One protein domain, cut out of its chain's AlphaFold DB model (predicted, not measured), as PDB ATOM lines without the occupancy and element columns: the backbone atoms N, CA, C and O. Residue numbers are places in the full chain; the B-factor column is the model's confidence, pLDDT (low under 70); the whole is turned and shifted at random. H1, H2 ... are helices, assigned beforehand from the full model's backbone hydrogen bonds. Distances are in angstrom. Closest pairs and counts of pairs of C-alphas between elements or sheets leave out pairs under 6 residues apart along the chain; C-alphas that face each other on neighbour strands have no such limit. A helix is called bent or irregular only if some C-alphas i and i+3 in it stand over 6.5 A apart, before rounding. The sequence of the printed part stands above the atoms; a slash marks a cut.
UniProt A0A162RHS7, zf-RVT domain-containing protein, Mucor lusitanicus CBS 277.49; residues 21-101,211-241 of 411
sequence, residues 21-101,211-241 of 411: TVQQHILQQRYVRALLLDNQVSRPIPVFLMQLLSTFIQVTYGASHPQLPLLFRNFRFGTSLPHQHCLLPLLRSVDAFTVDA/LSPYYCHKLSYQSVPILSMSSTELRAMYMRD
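This is residues 21 to 101 and 211 to 241 of the 411 residues of the protein "zf-RVT domain-containing protein" of Mucor lusitanicus CBS 277.49 (UniProt A0A162RHS7). The core is a kinked helix, H1, with the shorter H5 crossing it nearly at a right angle. H7 packs on the first part of H1, while near its other end H1 meets H2 at a corner, the two about perpendicular; the short H3 packs on H5, with H4 next to it, and H6 lies off to one side, touching no helix. The printed part has 112 residues with seven named helices, H1 to H7 in that order, and no named strand, so its class is all helix; 63 residues are in named helices. It is compact, with a radius of gyration of the C-alphas of 13.6 A, and spans 36 by 28 by 26 A.

Begin with the longest helix: find C-alpha 21 at (35.427, -6.792, -34.050), from which H1, residues 21 to 36, runs 21.1 A to C-alpha 36 at (47.178, 7.264, -44.518). Near residue 30 it has a kink of 42 degrees, and it is only just irregular: C-alphas 27 and 30 are 6.6 A apart. H2 is residues 47 to 61, 21.3 A long. Look next for H5, residues 88 to 95, 10.3 A long, and for the short H3, residues 67 to 71, and H4, residues 73 to 76. After the cut come H6, residues 212 to 217, and H7, residues 231 to 239, which runs 11.9 A to C-alpha 239 at (31.808, 0.141, -28.679).

Start at H1, which touches H5 about perpendicular, at 81 degrees; their closest C-alphas, those of His 25 and Ser 93, are 4.8 A apart. With residues 22 to 26 alone H1 touches H7, at a steep tilt of 55 degrees, opposite ways; the closest C-alphas, of Val 22 and Tyr 238, are 5.7 A apart. With residues 34 to 35 alone it only just touches H2, with 3 pairs of C-alphas within 8 A, the closest being Ala 34 and Met 50 at 7.0 A; the two are about perpendicular at 83 degrees. H3 touches H5, the closest C-alphas being those of Leu 70 and Leu 91, 6.3 A apart. H3 and H4 touch only at the corner, and only just, with 3 pairs of C-alphas within 8 A; the closest are Pro 69 and Phe 75, 5.1 A apart. H6 is close to H1 but not clearly touching, with C-alphas 36 and 215 at 7.7 A, and H2 and H7 are apart. In H2, H3, H5, H6 and H7 every O i to N i+4 pair is within hydrogen-bond range; in H1 10 of 12 are, and H4 is too short for such a pair.

The C-alphas of Ser 80 and Ser 223, the two farthest apart, are 37.4 A apart. Residues 102 to 210 are not printed, and C-alphas 101 and 211 are 16.3 A apart across this cut. The links from H4 to H5 and from H6 to H7 are long; in the latter, residues 220 to 221 pair antiparallel with residues 224 to 225. The mean pLDDT of the printed part is 84.4, and it is under 70 at residues 41 to 42, 78, 80, 83 to 84 and 241.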
ATOM      1  N   THR A  21      35.439  -7.733 -32.931       76.56
ATOM      2  CA  THR A  21      35.427  -6.792 -34.050       76.56
ATOM      3  C   THR A  21      36.032  -5.456 -33.630       76.56
ATOM      4  O   THR A  21      36.952  -4.969 -34.285       76.56
ATOM      5  N   VAL A  22      35.621  -4.912 -32.478       79.75
ATOM      6  CA  VAL A  22      36.204  -3.688 -31.895       79.75
ATOM      7  C   VAL A  22      37.701  -3.867 -31.645       79.75
ATOM      8  O   VAL A  22      38.511  -3.011 -32.008       79.75
ATOM      9  N   GLN A  23      38.093  -4.994 -31.046       78.88
ATOM     10  CA  GLN A  23      39.500  -5.287 -30.789       78.88
ATOM     11  C   GLN A  23      40.292  -5.364 -32.098       78.88
ATOM     12  O   GLN A  23      41.380  -4.788 -32.192       78.88
ATOM     13  N   GLN A  24      39.743  -6.037 -33.109       84.75
ATOM     14  CA  GLN A  24      40.361  -6.124 -34.422       84.75
ATOM     15  C   GLN A  24      40.554  -4.732 -35.034       84.75
ATOM     16  O   GLN A  24      41.660  -4.427 -35.474       84.75
ATOM     17  N   HIS A  25      39.541  -3.864 -35.000       87.81
ATOM     18  CA  HIS A  25      39.636  -2.505 -35.538       87.81
ATOM     19  C   HIS A  25      40.723  -1.670 -34.863       87.81
ATOM     20  O   HIS A  25      41.546  -1.048 -35.538       87.81
ATOM     21  N   ILE A  26      40.803  -1.721 -33.532       86.31
ATOM     22  CA  ILE A  26      41.838  -1.008 -32.772       86.31
ATOM     23  C   ILE A  26      43.238  -1.528 -33.131       86.31
ATOM     24  O   ILE A  26      44.166  -0.734 -33.295       86.31
ATOM     25  N   LEU A  27      43.409  -2.845 -33.278       87.31
ATOM     26  CA  LEU A  27      44.696  -3.447 -33.647       87.31
ATOM     27  C   LEU A  27      45.139  -3.056 -35.059       87.31
ATOM     28  O   LEU A  27      46.330  -2.833 -35.287       87.31
ATOM     29  N   GLN A  28      44.198  -2.950 -35.999       91.25
ATOM     30  CA  GLN A  28      44.502  -2.553 -37.371       91.25
ATOM     31  C   GLN A  28      44.843  -1.066 -37.504       91.25
ATOM     32  O   GLN A  28      45.523  -0.686 -38.457       91.25
ATOM     33  N   GLN A  29      44.478  -0.232 -36.525       88.94
ATOM     34  CA  GLN A  29      44.687   1.215 -36.595       88.94
ATOM     35  C   GLN A  29      46.150   1.620 -36.795       88.94
ATOM     36  O   GLN A  29      46.427   2.616 -37.460       88.94
ATOM     37  N   ARG A  30      47.108   0.839 -36.279       88.19
ATOM     38  CA  ARG A  30      48.539   1.110 -36.494       88.19
ATOM     39  C   ARG A  30      48.927   1.073 -37.976       88.19
ATOM     40  O   ARG A  30      49.733   1.882 -38.415       88.19
ATOM     41  N   TYR A  31      48.330   0.153 -38.734       91.81
ATOM     42  CA  TYR A  31      48.577  -0.014 -40.163       91.81
ATOM     43  C   TYR A  31      47.816   1.033 -40.968       91.81
ATOM     44  O   TYR A  31      48.379   1.612 -41.888       91.81
ATOM     45  N   VAL A  32      46.569   1.325 -40.582       91.31
ATOM     46  CA  VAL A  32      45.775   2.388 -41.215       91.31
ATOM     47  C   VAL A  32      46.480   3.736 -41.093       91.31
ATOM     48  O   VAL A  32      46.639   4.433 -42.089       91.31
ATOM     49  N   ARG A  33      46.964   4.083 -39.894       89.62
ATOM     50  CA  ARG A  33      47.731   5.315 -39.664       89.62
ATOM     51  C   ARG A  33      48.995   5.368 -40.498       89.62
ATOM     52  O   ARG A  33      49.278   6.407 -41.075       89.62
ATOM     53  N   ALA A  34      49.734   4.264 -40.572       89.00
ATOM     54  CA  ALA A  34      50.922   4.206 -41.409       89.00
ATOM     55  C   ALA A  34      50.589   4.475 -42.883       89.00
ATOM     56  O   ALA A  34      51.268   5.268 -43.515       89.00
ATOM     57  N   LEU A  35      49.529   3.855 -43.407       90.00
ATOM     58  CA  LEU A  35      49.157   3.966 -44.819       90.00
ATOM     59  C   LEU A  35      48.542   5.322 -45.190       90.00
ATOM     60  O   LEU A  35      48.732   5.779 -46.312       90.00
ATOM     61  N   LEU A  36      47.803   5.958 -44.276       89.00
ATOM     62  CA  LEU A  36      47.178   7.264 -44.518       89.00
ATOM     63  C   LEU A  36      48.098   8.448 -44.201       89.00
ATOM     64  O   LEU A  36      47.920   9.505 -44.780       89.00
ATOM     65  N   LEU A  37      49.068   8.295 -43.296       86.19
ATOM     66  CA  LEU A  37      49.988   9.370 -42.882       86.19
ATOM     67  C   LEU A  37      51.426   9.130 -43.374       86.19
ATOM     68  O   LEU A  37      52.383   9.603 -42.754       86.19
ATOM     69  N   ASP A  38      51.580   8.302 -44.409       82.25
ATOM     70  CA  ASP A  38      52.852   7.892 -45.019       82.25
ATOM     71  C   ASP A  38      53.931   7.453 -44.023       82.25
ATOM     72  O   ASP A  38      55.130   7.659 -44.206       82.25
ATOM     73  N   ASN A  39      53.488   6.837 -42.924       82.62
ATOM     74  CA  ASN A  39      54.306   6.365 -41.811       82.62
ATOM     75  C   ASN A  39      55.232   7.445 -41.208       82.62
ATOM     76  O   ASN A  39      56.162   7.112 -40.473       82.62
ATOM     77  N   GLN A  40      54.978   8.729 -41.477       73.50
ATOM     78  CA  GLN A  40      55.792   9.843 -40.986       73.50
ATOM     79  C   GLN A  40      55.565  10.066 -39.490       73.50
ATOM     80  O   GLN A  40      56.494  10.303 -38.718       73.50
ATOM     81  N   VAL A  41      54.312   9.917 -39.058       64.50
ATOM     82  CA  VAL A  41      53.884  10.138 -37.676       64.50
ATOM     83  C   VAL A  41      54.144   8.886 -36.842       64.50
ATOM     84  O   VAL A  41      53.554   7.835 -37.091       64.50
ATOM     85  N   SER A  42      54.991   8.988 -35.812       67.94
ATOM     86  CA  SER A  42      55.307   7.937 -34.816       67.94
ATOM     87  C   SER A  42      55.919   6.624 -35.337       67.94
ATOM     88  O   SER A  42      56.290   5.781 -34.522       67.94
ATOM     89  N   ARG A  43      56.042   6.453 -36.663       80.06
ATOM     90  CA  ARG A  43      56.577   5.261 -37.350       80.06
ATOM     91  C   ARG A  43      56.065   3.939 -36.752       80.06
ATOM     92  O   ARG A  43      56.860   3.110 -36.306       80.06
ATOM     93  N   PRO A  44      54.735   3.722 -36.708       81.50
ATOM     94  CA  PRO A  44      54.132   2.564 -36.048       81.50
ATOM     95  C   PRO A  44      54.506   1.215 -36.679       81.50
ATOM     96  O   PRO A  44      54.307   0.178 -36.039       81.50
ATOM     97  N   ILE A  45      55.008   1.205 -37.921       88.31
ATOM     98  CA  ILE A  45      55.448  -0.008 -38.619       88.31
ATOM     99  C   ILE A  45      56.825   0.182 -39.282       88.31
ATOM    100  O   ILE A  45      57.182   1.308 -39.640       88.31
ATOM    101  N   PRO A  46      57.599  -0.901 -39.493       90.06
ATOM    102  CA  PRO A  46      58.853  -0.841 -40.245       90.06
ATOM    103  C   PRO A  46      58.654  -0.363 -41.692       90.06
ATOM    104  O   PRO A  46      57.651  -0.695 -42.323       90.06
ATOM    105  N   VAL A  47      59.643   0.349 -42.246       88.31
ATOM    106  CA  VAL A  47      59.592   0.919 -43.612       88.31
ATOM    107  C   VAL A  47      59.357  -0.153 -44.681       88.31
ATOM    108  O   VAL A  47      58.503   0.028 -45.542       88.31
ATOM    109  N   PHE A  48      60.037  -1.298 -44.580       89.81
ATOM    110  CA  PHE A  48      59.821  -2.432 -45.485       89.81
ATOM    111  C   PHE A  48      58.357  -2.898 -45.491       89.81
ATOM    112  O   PHE A  48      57.782  -3.144 -46.548       89.81
ATOM    113  N   LEU A  49      57.727  -2.982 -44.313       90.25
ATOM    114  CA  LEU A  49      56.333  -3.409 -44.209       90.25
ATOM    115  C   LEU A  49      55.381  -2.375 -44.818       90.25
ATOM    116  O   LEU A  49      54.404  -2.755 -45.454       90.25
ATOM    117  N   MET A  50      55.679  -1.084 -44.657       90.62
ATOM    118  CA  MET A  50      54.936  -0.007 -45.315       90.62
ATOM    119  C   MET A  50      55.015  -0.135 -46.843       90.62
ATOM    120  O   MET A  50      53.982  -0.167 -47.504       90.62
ATOM    121  N   GLN A  51      56.218  -0.294 -47.401       90.06
ATOM    122  CA  GLN A  51      56.418  -0.464 -48.845       90.06
ATOM    123  C   GLN A  51      55.704  -1.706 -49.387       90.06
ATOM    124  O   GLN A  51      55.034  -1.629 -50.419       90.06
ATOM    125  N   LEU A  52      55.802  -2.833 -48.674       91.75
ATOM    126  CA  LEU A  52      55.124  -4.075 -49.037       91.75
ATOM    127  C   LEU A  52      53.604  -3.885 -49.080       91.75
ATOM    128  O   LEU A  52      52.973  -4.258 -50.065       91.75
ATOM    129  N   LEU A  53      53.017  -3.290 -48.034       91.44
ATOM    130  CA  LEU A  53      51.575  -3.051 -47.965       91.44
ATOM    131  C   LEU A  53      51.109  -2.081 -49.053       91.44
ATOM    132  O   LEU A  53      50.129  -2.378 -49.733       91.44
ATOM    133  N   SER A  54      51.814  -0.965 -49.249       91.00
ATOM    134  CA  SER A  54      51.485   0.023 -50.280       91.00
ATOM    135  C   SER A  54      51.505  -0.592 -51.677       91.00
ATOM    136  O   SER A  54      50.504  -0.521 -52.389       91.00
ATOM    137  N   THR A  55      52.593  -1.285 -52.022       90.06
ATOM    138  CA  THR A  55      52.746  -1.942 -53.328       90.06
ATOM    139  C   THR A  55      51.681  -3.013 -53.522       90.06
ATOM    140  O   THR A  55      51.037  -3.075 -54.567       90.06
ATOM    141  N   PHE A  56      51.444  -3.839 -52.499       90.25
ATOM    142  CA  PHE A  56      50.442  -4.896 -52.568       90.25
ATOM    143  C   PHE A  56      49.036  -4.331 -52.796       90.25
ATOM    144  O   PHE A  56      48.306  -4.853 -53.635       90.25
ATOM    145  N   ILE A  57      48.662  -3.243 -52.115       90.12
ATOM    146  CA  ILE A  57      47.373  -2.568 -52.316       90.12
ATOM    147  C   ILE A  57      47.285  -1.979 -53.733       90.12
ATOM    148  O   ILE A  57      46.299  -2.224 -54.426       90.12
ATOM    149  N   GLN A  58      48.303  -1.248 -54.192       88.00
ATOM    150  CA  GLN A  58      48.307  -0.635 -55.528       88.00
ATOM    151  C   GLN A  58      48.159  -1.680 -56.637       88.00
ATOM    152  O   GLN A  58      47.289  -1.535 -57.493       88.00
ATOM    153  N   VAL A  59      48.943  -2.762 -56.584       87.25
ATOM    154  CA  VAL A  59      48.904  -3.844 -57.581       87.25
ATOM    155  C   VAL A  59      47.572  -4.589 -57.538       87.25
ATOM    156  O   VAL A  59      46.972  -4.838 -58.579       87.25
ATOM    157  N   THR A  60      47.073  -4.905 -56.340       87.38
ATOM    158  CA  THR A  60      45.812  -5.644 -56.162       87.38
ATOM    159  C   THR A  60      44.614  -4.907 -56.757       87.38
ATOM    160  O   THR A  60      43.724  -5.535 -57.328       87.38
ATOM    161  N   TYR A  61      44.565  -3.586 -56.581       85.56
ATOM    162  CA  TYR A  61      43.407  -2.769 -56.949       85.56
ATOM    163  C   TYR A  61      43.638  -1.907 -58.197       85.56
ATOM    164  O   TYR A  61      42.751  -1.142 -58.566       85.56
ATOM    165  N   GLY A  62      44.804  -2.007 -58.845       81.38
ATOM    166  CA  GLY A  62      45.150  -1.209 -60.026       81.38
ATOM    167  C   GLY A  62      45.109   0.302 -59.776       81.38
ATOM    168  O   GLY A  62      44.700   1.056 -60.656       81.38
ATOM    169  N   ALA A  63      45.465   0.742 -58.568       83.19
ATOM    170  CA  ALA A  63      45.367   2.141 -58.160       83.19
ATOM    171  C   ALA A  63      46.727   2.843 -58.186       83.19
ATOM    172  O   ALA A  63      47.747   2.263 -57.819       83.19
ATOM    173  N   SER A  64      46.720   4.128 -58.543       82.62
ATOM    174  CA  SER A  64      47.909   4.990 -58.545       82.62
ATOM    175  C   SER A  64      48.464   5.230 -57.137       82.62
ATOM    176  O   SER A  64      49.677   5.309 -56.960       82.62
ATOM    177  N   HIS A  65      47.600   5.265 -56.119       86.88
ATOM    178  CA  HIS A  65      47.974   5.482 -54.721       86.88
ATOM    179  C   HIS A  65      47.317   4.443 -53.793       86.88
ATOM    180  O   HIS A  65      46.127   4.161 -53.962       86.88
ATOM    181  N   PRO A  66      48.014   3.892 -52.775       88.62
ATOM    182  CA  PRO A  66      47.440   2.881 -51.879       88.62
ATOM    183  C   PRO A  66      46.279   3.419 -51.032       88.62
ATOM    184  O   PRO A  66      45.397   2.663 -50.623       88.62
ATOM    185  N   GLN A  67      46.239   4.731 -50.791       90.44
ATOM    186  CA  GLN A  67      45.172   5.363 -50.014       90.44
ATOM    187  C   GLN A  67      43.824   5.368 -50.748       90.44
ATOM    188  O   GLN A  67      42.785   5.379 -50.094       90.44
ATOM    189  N   LEU A  68      43.813   5.305 -52.086       89.50
ATOM    190  CA  LEU A  68      42.579   5.320 -52.877       89.50
ATOM    191  C   LEU A  68      41.729   4.057 -52.616       89.50
ATOM    192  O   LEU A  68      40.597   4.201 -52.145       89.50
ATOM    193  N   PRO A  69      42.246   2.821 -52.793       89.50
ATOM    194  CA  PRO A  69      41.525   1.620 -52.379       89.50
ATOM    195  C   PRO A  69      41.277   1.568 -50.878       89.50
ATOM    196  O   PRO A  69      40.289   0.980 -50.450       89.50
ATOM    197  N   LEU A  70      42.154   2.159 -50.063       91.06
ATOM    198  CA  LEU A  70      41.992   2.148 -48.616       91.06
ATOM    199  C   LEU A  70      40.786   2.987 -48.172       91.06
ATOM    200  O   LEU A  70      39.999   2.501 -47.370       91.06
ATOM    201  N   LEU A  71      40.593   4.188 -48.718       90.62
ATOM    202  CA  LEU A  71      39.516   5.107 -48.326       90.62
ATOM    203  C   LEU A  71      38.207   4.866 -49.085       90.62
ATOM    204  O   LEU A  71      37.128   5.035 -48.520       90.62
ATOM    205  N   PHE A  72      38.277   4.442 -50.349       88.44
ATOM    206  CA  PHE A  72      37.100   4.333 -51.206       88.44
ATOM    207  C   PHE A  72      36.783   2.879 -51.545       88.44
ATOM    208  O   PHE A  72      37.408   2.257 -52.404       88.44
ATOM    209  N   ARG A  73      35.719   2.348 -50.929       86.81
ATOM    210  CA  ARG A  73      35.231   0.972 -51.158       86.81
ATOM    211  C   ARG A  73      34.968   0.654 -52.631       86.81
ATOM    212  O   ARG A  73      35.100  -0.495 -53.039       86.81
ATOM    213  N   ASN A  74      34.619   1.662 -53.427       83.19
ATOM    214  CA  ASN A  74      34.304   1.513 -54.846       83.19
ATOM    215  C   ASN A  74      35.492   0.987 -55.681       83.19
ATOM    216  O   ASN A  74      35.279   0.187 -56.589       83.19
ATOM    217  N   PHE A  75      36.735   1.296 -55.291       81.44
ATOM    218  CA  PHE A  75      37.943   0.731 -55.913       81.44
ATOM    219  C   PHE A  75      38.154  -0.759 -55.633       81.44
ATOM    220  O   PHE A  75      38.941  -1.412 -56.310       81.44
ATOM    221  N   ARG A  76      37.471  -1.315 -54.631       84.88
ATOM    222  CA  ARG A  76      37.678  -2.700 -54.192       84.88
ATOM    223  C   ARG A  76      36.761  -3.697 -54.892       84.88
ATOM    224  O   ARG A  76      36.924  -4.901 -54.718       84.88
ATOM    225  N   PHE A  77      35.772  -3.224 -55.652       74.69
ATOM    226  CA  PHE A  77      34.829  -4.109 -56.328       74.69
ATOM    227  C   PHE A  77      35.484  -4.811 -57.512       74.69
ATOM    228  O   PHE A  77      36.108  -4.171 -58.350       74.69
ATOM    229  N   GLY A  78      35.225  -6.113 -57.655       66.69
ATOM    230  CA  GLY A  78      35.651  -6.906 -58.812       66.69
ATOM    231  C   GLY A  78      37.112  -7.343 -58.796       66.69
ATOM    232  O   GLY A  78      37.607  -7.768 -59.835       66.69
ATOM    233  N   THR A  79      37.784  -7.268 -57.646       71.38
ATOM    234  CA  THR A  79      39.076  -7.930 -57.474       71.38
ATOM    235  C   THR A  79      38.918  -9.447 -57.462       71.38
ATOM    236  O   THR A  79      37.889  -9.984 -57.053       71.38
ATOM    237  N   SER A  80      39.962 -10.146 -57.903       66.56
ATOM    238  CA  SER A  80      40.051 -11.610 -57.875       66.56
ATOM    239  C   SER A  80      40.396 -12.168 -56.491       66.56
ATOM    240  O   SER A  80      40.575 -13.377 -56.341       66.56
ATOM    241  N   LEU A  81      40.523 -11.306 -55.475       74.38
ATOM    242  CA  LEU A  81      40.914 -11.743 -54.146       74.38
ATOM    243  C   LEU A  81      39.830 -12.637 -53.524       74.38
ATOM    244  O   LEU A  81      38.646 -12.294 -53.567       74.38
ATOM    245  N   PRO A  82      40.221 -13.754 -52.885       70.44
ATOM    246  CA  PRO A  82      39.293 -14.592 -52.142       70.44
ATOM    247  C   PRO A  82      38.578 -13.791 -51.051       70.44
ATOM    248  O   PRO A  82      39.161 -12.885 -50.461       70.44
ATOM    249  N   HIS A  83      37.363 -14.200 -50.683       68.31
ATOM    250  CA  HIS A  83      36.558 -13.567 -49.626       68.31
ATOM    251  C   HIS A  83      37.258 -13.451 -48.253       68.31
ATOM    252  O   HIS A  83      36.764 -12.741 -47.380       68.31
ATOM    253  N   GLN A  84      38.389 -14.134 -48.041       69.44
ATOM    254  CA  GLN A  84      39.220 -14.063 -46.838       69.44
ATOM    255  C   GLN A  84      40.698 -13.864 -47.212       69.44
ATOM    256  O   GLN A  84      41.472 -14.813 -47.273       69.44
ATOM    257  N   HIS A  85      41.094 -12.616 -47.460       82.12
ATOM    258  CA  HIS A  85      42.483 -12.241 -47.749       82.12
ATOM    259  C   HIS A  85      43.099 -11.404 -46.613       82.12
ATOM    260  O   HIS A  85      42.394 -10.836 -45.777       82.12
ATOM    261  N   CYS A  86      44.430 -11.286 -46.588       82.69
ATOM    262  CA  CYS A  86      45.178 -10.645 -45.496       82.69
ATOM    263  C   CYS A  86      44.838  -9.158 -45.271       82.69
ATOM    264  O   CYS A  86      44.875  -8.691 -44.136       82.69
ATOM    265  N   LEU A  87      44.467  -8.419 -46.324       87.81
ATOM    266  CA  LEU A  87      44.029  -7.019 -46.213       87.81
ATOM    267  C   LEU A  87      42.602  -6.866 -45.666       87.81
ATOM    268  O   LEU A  87      42.222  -5.767 -45.278       87.81
ATOM    269  N   LEU A  88      41.788  -7.924 -45.627       88.19
ATOM    270  CA  LEU A  88      40.373  -7.806 -45.272       88.19
ATOM    271  C   LEU A  88      40.146  -7.180 -43.885       88.19
ATOM    272  O   LEU A  88      39.313  -6.278 -43.788       88.19
ATOM    273  N   PRO A  89      40.871  -7.568 -42.815       89.06
ATOM    274  CA  PRO A  89      40.683  -6.934 -41.516       89.06
ATOM    275  C   PRO A  89      41.083  -5.456 -41.521       89.06
ATOM    276  O   PRO A  89      40.434  -4.648 -40.858       89.06
ATOM    277  N   LEU A  90      42.121  -5.091 -42.282       91.94
ATOM    278  CA  LEU A  90      42.569  -3.709 -42.446       91.94
ATOM    279  C   LEU A  90      41.486  -2.865 -43.130       91.94
ATOM    280  O   LEU A  90      41.076  -1.838 -42.599       91.94
ATOM    281  N   LEU A  91      40.977  -3.339 -44.268       91.31
ATOM    282  CA  LEU A  91      39.954  -2.654 -45.060       91.31
ATOM    283  C   LEU A  91      38.646  -2.501 -44.279       91.31
ATOM    284  O   LEU A  91      38.082  -1.412 -44.250       91.31
ATOM    285  N   ARG A  92      38.223  -3.552 -43.562       89.81
ATOM    286  CA  ARG A  92      37.062  -3.495 -42.659       89.81
ATOM    287  C   ARG A  92      37.225  -2.459 -41.550       89.81
ATOM    288  O   ARG A  92      36.233  -1.916 -41.091       89.81
ATOM    289  N   SER A  93      38.454  -2.199 -41.110       90.19
ATOM    290  CA  SER A  93      38.716  -1.208 -40.062       90.19
ATOM    291  C   SER A  93      38.597   0.220 -40.572       90.19
ATOM    292  O   SER A  93      38.011   1.046 -39.887       90.19
ATOM    293  N   VAL A  94      39.066   0.498 -41.790       91.06
ATOM    294  CA  VAL A  94      38.850   1.812 -42.423       91.06
ATOM    295  C   VAL A  94      37.377   2.031 -42.743       91.06
ATOM    296  O   VAL A  94      36.841   3.116 -42.557       91.06
ATOM    297  N   ASP A  95      36.700   0.968 -43.163       89.81
ATOM    298  CA  ASP A  95      35.271   0.977 -43.443       89.81
ATOM    299  C   ASP A  95      34.404   1.282 -42.219       89.81
ATOM    300  O   ASP A  95      33.283   1.750 -42.396       89.81
ATOM    301  N   ALA A  96      34.902   1.015 -41.014       88.69
ATOM    302  CA  ALA A  96      34.206   1.280 -39.761       88.69
ATOM    303  C   ALA A  96      34.373   2.732 -39.270       88.69
ATOM    304  O   ALA A  96      33.836   3.087 -38.223       88.69
ATOM    305  N   PHE A  97      35.115   3.582 -39.989       88.81
ATOM    306  CA  PHE A  97      35.245   4.993 -39.634       88.81
ATOM    307  C   PHE A  97      33.939   5.760 -39.832       88.81
ATOM    308  O   PHE A  97      33.218   5.566 -40.811       88.81
ATOM    309  N   THR A  98      33.673   6.691 -38.916       79.81
ATOM    310  CA  THR A  98      32.641   7.710 -39.109       79.81
ATOM    311  C   THR A  98      33.140   8.727 -40.132       79.81
ATOM    312  O   THR A  98      34.265   9.219 -40.029       79.81
ATOM    313  N   VAL A  99      32.316   8.997 -41.145       83.62
ATOM    314  CA  VAL A  99      32.643   9.897 -42.253       83.62
ATOM    315  C   VAL A  99      31.656  11.058 -42.247       83.62
ATOM    316  O   VAL A  99      30.448  10.827 -42.267       83.62
ATOM    317  N   ASP A 100      32.157  12.292 -42.243       79.06
ATOM    318  CA  ASP A 100      31.320  13.484 -42.403       79.06
ATOM    319  C   ASP A 100      30.668  13.506 -43.802       79.06
ATOM    320  O   ASP A 100      31.305  13.247 -44.832       79.06
ATOM    321  N   ALA A 101      29.379  13.835 -43.858       70.25
ATOM    322  CA  ALA A 101      28.638  13.970 -45.102       70.25
ATOM    323  C   ALA A 101      29.130  15.167 -45.940       70.25
ATOM    324  O   ALA A 101      29.180  15.069 -47.168       70.25
ATOM    325  N   LEU A 211      45.435  13.230 -50.614       87.38
ATOM    326  CA  LEU A 211      44.187  12.876 -49.931       87.38
ATOM    327  C   LEU A 211      44.169  13.360 -48.476       87.38
ATOM    328  O   LEU A 211      43.219  13.055 -47.748       87.38
ATOM    329  N   SER A 212      45.171  14.132 -48.048       85.62
ATOM    330  CA  SER A 212      45.231  14.680 -46.697       85.62
ATOM    331  C   SER A 212      44.034  15.542 -46.316       85.62
ATOM    332  O   SER A 212      43.488  15.312 -45.230       85.62
ATOM    333  N   PRO A 213      43.480  16.400 -47.199       85.50
ATOM    334  CA  PRO A 213      42.274  17.148 -46.862       85.50
ATOM    335  C   PRO A 213      41.071  16.222 -46.645       85.50
ATOM    336  O   PRO A 213      40.198  16.514 -45.829       85.50
ATOM    337  N   TYR A 214      41.024  15.070 -47.326       88.00
ATOM    338  CA  TYR A 214      39.959  14.094 -47.117       88.00
ATOM    339  C   TYR A 214      40.052  13.492 -45.718       88.00
ATOM    340  O   TYR A 214      39.129  13.643 -44.924       88.00
ATOM    341  N   TYR A 215      41.155  12.825 -45.370       86.56
ATOM    342  CA  TYR A 215      41.202  12.111 -44.093       86.56
ATOM    343  C   TYR A 215      41.340  13.027 -42.869       86.56
ATOM    344  O   TYR A 215      40.965  12.608 -41.776       86.56
ATOM    345  N   CYS A 216      41.817  14.265 -43.023       83.44
ATOM    346  CA  CYS A 216      41.860  15.242 -41.932       83.44
ATOM    347  C   CYS A 216      40.476  15.811 -41.588       83.44
ATOM    348  O   CYS A 216      40.202  16.049 -40.413       83.44
ATOM    349  N   HIS A 217      39.605  16.006 -42.585       82.56
ATOM    350  CA  HIS A 217      38.309  16.666 -42.386       82.56
ATOM    351  C   HIS A 217      37.118  15.700 -42.390       82.56
ATOM    352  O   HIS A 217      36.182  15.886 -41.619       82.56
ATOM    353  N   LYS A 218      37.155  14.639 -43.204       85.12
ATOM    354  CA  LYS A 218      36.057  13.664 -43.300       85.12
ATOM    355  C   LYS A 218      36.090  12.606 -42.214       85.12
ATOM    356  O   LYS A 218      35.029  12.159 -41.796       85.12
ATOM    357  N   LEU A 219      37.275  12.164 -41.787       88.62
ATOM    358  CA  LEU A 219      37.407  11.086 -40.803       88.62
ATOM    359  C   LEU A 219      37.438  11.662 -39.390       88.62
ATOM    360  O   LEU A 219      38.498  11.781 -38.769       88.62
ATOM    361  N   SER A 220      36.262  12.014 -38.880       86.19
ATOM    362  CA  SER A 220      36.107  12.594 -37.552       86.19
ATOM    363  C   SER A 220      35.016  11.896 -36.746       86.19
ATOM    364  O   SER A 220      34.038  11.369 -37.276       86.19
ATOM    365  N   TYR A 221      35.199  11.882 -35.430       85.38
ATOM    366  CA  TYR A 221      34.206  11.422 -34.473       85.38
ATOM    367  C   TYR A 221      34.105  12.449 -33.348       85.38
ATOM    368  O   TYR A 221      35.104  12.751 -32.701       85.38
ATOM    369  N   GLN A 222      32.909  13.011 -33.134       83.88
ATOM    370  CA  GLN A 222      32.679  14.093 -32.158       83.88
ATOM    371  C   GLN A 222      33.666  15.266 -32.327       83.88
ATOM    372  O   GLN A 222      34.226  15.765 -31.356       83.88
ATOM    373  N   SER A 223      33.911  15.667 -33.580       82.31
ATOM    374  CA  SER A 223      34.868  16.722 -33.956       82.31
ATOM    375  C   SER A 223      36.342  16.414 -33.653       82.31
ATOM    376  O   SER A 223      37.191  17.290 -33.794       82.31
ATOM    377  N   VAL A 224      36.676  15.171 -33.288       85.25
ATOM    378  CA  VAL A 224      38.057  14.704 -33.117       85.25
ATOM    379  C   VAL A 224      38.480  13.886 -34.344       85.25
ATOM    380  O   VAL A 224      37.768  12.949 -34.717       85.25
ATOM    381  N   PRO A 225      39.634  14.176 -34.975       87.50
ATOM    382  CA  PRO A 225      40.149  13.363 -36.074       87.50
ATOM    383  C   PRO A 225      40.440  11.922 -35.635       87.50
ATOM    384  O   PRO A 225      41.211  11.675 -34.707       87.50
ATOM    385  N   ILE A 226      39.893  10.932 -36.342       89.19
ATOM    386  CA  ILE A 226      40.015   9.513 -35.953       89.19
ATOM    387  C   ILE A 226      41.486   9.052 -35.934       89.19
ATOM    388  O   ILE A 226      41.923   8.223 -35.120       89.19
ATOM    389  N   LEU A 227      42.302   9.624 -36.821       87.81
ATOM    390  CA  LEU A 227      43.722   9.300 -36.929       87.81
ATOM    391  C   LEU A 227      44.574   9.857 -35.779       87.81
ATOM    392  O   LEU A 227      45.679   9.351 -35.600       87.81
ATOM    393  N   SER A 228      44.074  10.781 -34.951       87.00
ATOM    394  CA  SER A 228      44.785  11.285 -33.764       87.00
ATOM    395  C   SER A 228      44.316  10.659 -32.441       87.00
ATOM    396  O   SER A 228      45.055  10.699 -31.461       87.00
ATOM    397  N   MET A 229      43.157   9.992 -32.416       86.94
ATOM    398  CA  MET A 229      42.565   9.401 -31.203       86.94
ATOM    399  C   MET A 229      43.470   8.374 -30.490       86.94
ATOM    400  O   MET A 229      44.146   7.540 -31.091       86.94
ATOM    401  N   SER A 230      43.457   8.345 -29.170       84.94
ATOM    402  CA  SER A 230      44.049   7.272 -28.375       84.94
ATOM    403  C   SER A 230      43.296   5.946 -28.558       84.94
ATOM    404  O   SER A 230      42.140   5.896 -28.978       84.94
ATOM    405  N   SER A 231      43.919   4.829 -28.165       81.75
ATOM    406  CA  SER A 231      43.240   3.522 -28.147       81.75
ATOM    407  C   SER A 231      42.009   3.498 -27.232       81.75
ATOM    408  O   SER A 231      41.122   2.673 -27.431       81.75
ATOM    409  N   THR A 232      41.952   4.377 -26.227       81.00
ATOM    410  CA  THR A 232      40.795   4.503 -25.333       81.00
ATOM    411  C   THR A 232      39.632   5.195 -26.026       81.00
ATOM    412  O   THR A 232      38.512   4.700 -25.952       81.00
ATOM    413  N   GLU A 233      39.900   6.281 -26.746       85.56
ATOM    414  CA  GLU A 233      38.881   7.009 -27.507       85.56
ATOM    415  C   GLU A 233      38.363   6.165 -28.678       85.56
ATOM    416  O   GLU A 233      37.155   6.051 -28.865       85.56
ATOM    417  N   LEU A 234      39.252   5.479 -29.410       84.69
ATOM    418  CA  LEU A 234      38.856   4.552 -30.480       84.69
ATOM    419  C   LEU A 234      37.965   3.424 -29.957       84.69
ATOM    420  O   LEU A 234      37.004   3.032 -30.612       84.69
ATOM    421  N   ARG A 235      38.264   2.906 -28.760       80.25
ATOM    422  CA  ARG A 235      37.420   1.902 -28.110       80.25
ATOM    423  C   ARG A 235      36.029   2.455 -27.824       80.25
ATOM    424  O   ARG A 235      35.058   1.782 -28.135       80.25
ATOM    425  N   ALA A 236      35.934   3.657 -27.256       81.75
ATOM    426  CA  ALA A 236      34.646   4.282 -26.966       81.75
ATOM    427  C   ALA A 236      33.816   4.505 -28.242       81.75
ATOM    428  O   ALA A 236      32.620   4.232 -28.237       81.75
ATOM    429  N   MET A 237      34.462   4.927 -29.334       86.12
ATOM    430  CA  MET A 237      33.829   5.085 -30.646       86.12
ATOM    431  C   MET A 237      33.248   3.759 -31.155       86.12
ATOM    432  O   MET A 237      32.048   3.665 -31.386       86.12
ATOM    433  N   TYR A 238      34.071   2.712 -31.271       82.50
ATOM    434  CA  TYR A 238      33.627   1.431 -31.835       82.50
ATOM    435  C   TYR A 238      32.656   0.654 -30.931       82.50
ATOM    436  O   TYR A 238      31.835  -0.108 -31.431       82.50
ATOM    437  N   MET A 239      32.724   0.822 -29.606       76.44
ATOM    438  CA  MET A 239      31.808   0.141 -28.679       76.44
ATOM    439  C   MET A 239      30.377   0.693 -28.711       76.44
ATOM    440  O   MET A 239      29.482   0.031 -28.190       76.44
ATOM    441  N   ARG A 240      30.134   1.864 -29.317       73.75
ATOM    442  CA  ARG A 240      28.772   2.397 -29.495       73.75
ATOM    443  C   ARG A 240      27.902   1.441 -30.316       73.75
ATOM    444  O   ARG A 240      26.777   1.156 -29.918       73.75
ATOM    445  N   ASP A 241      28.451   0.922 -31.411       67.44
ATOM    446  CA  ASP A 241      27.739   0.034 -32.342       67.44
ATOM    447  C   ASP A 241      27.943  -1.453 -32.003       67.44
ATOM    448  O   ASP A 241      27.285  -2.343 -32.551       67.44
TER     449      ASP A 241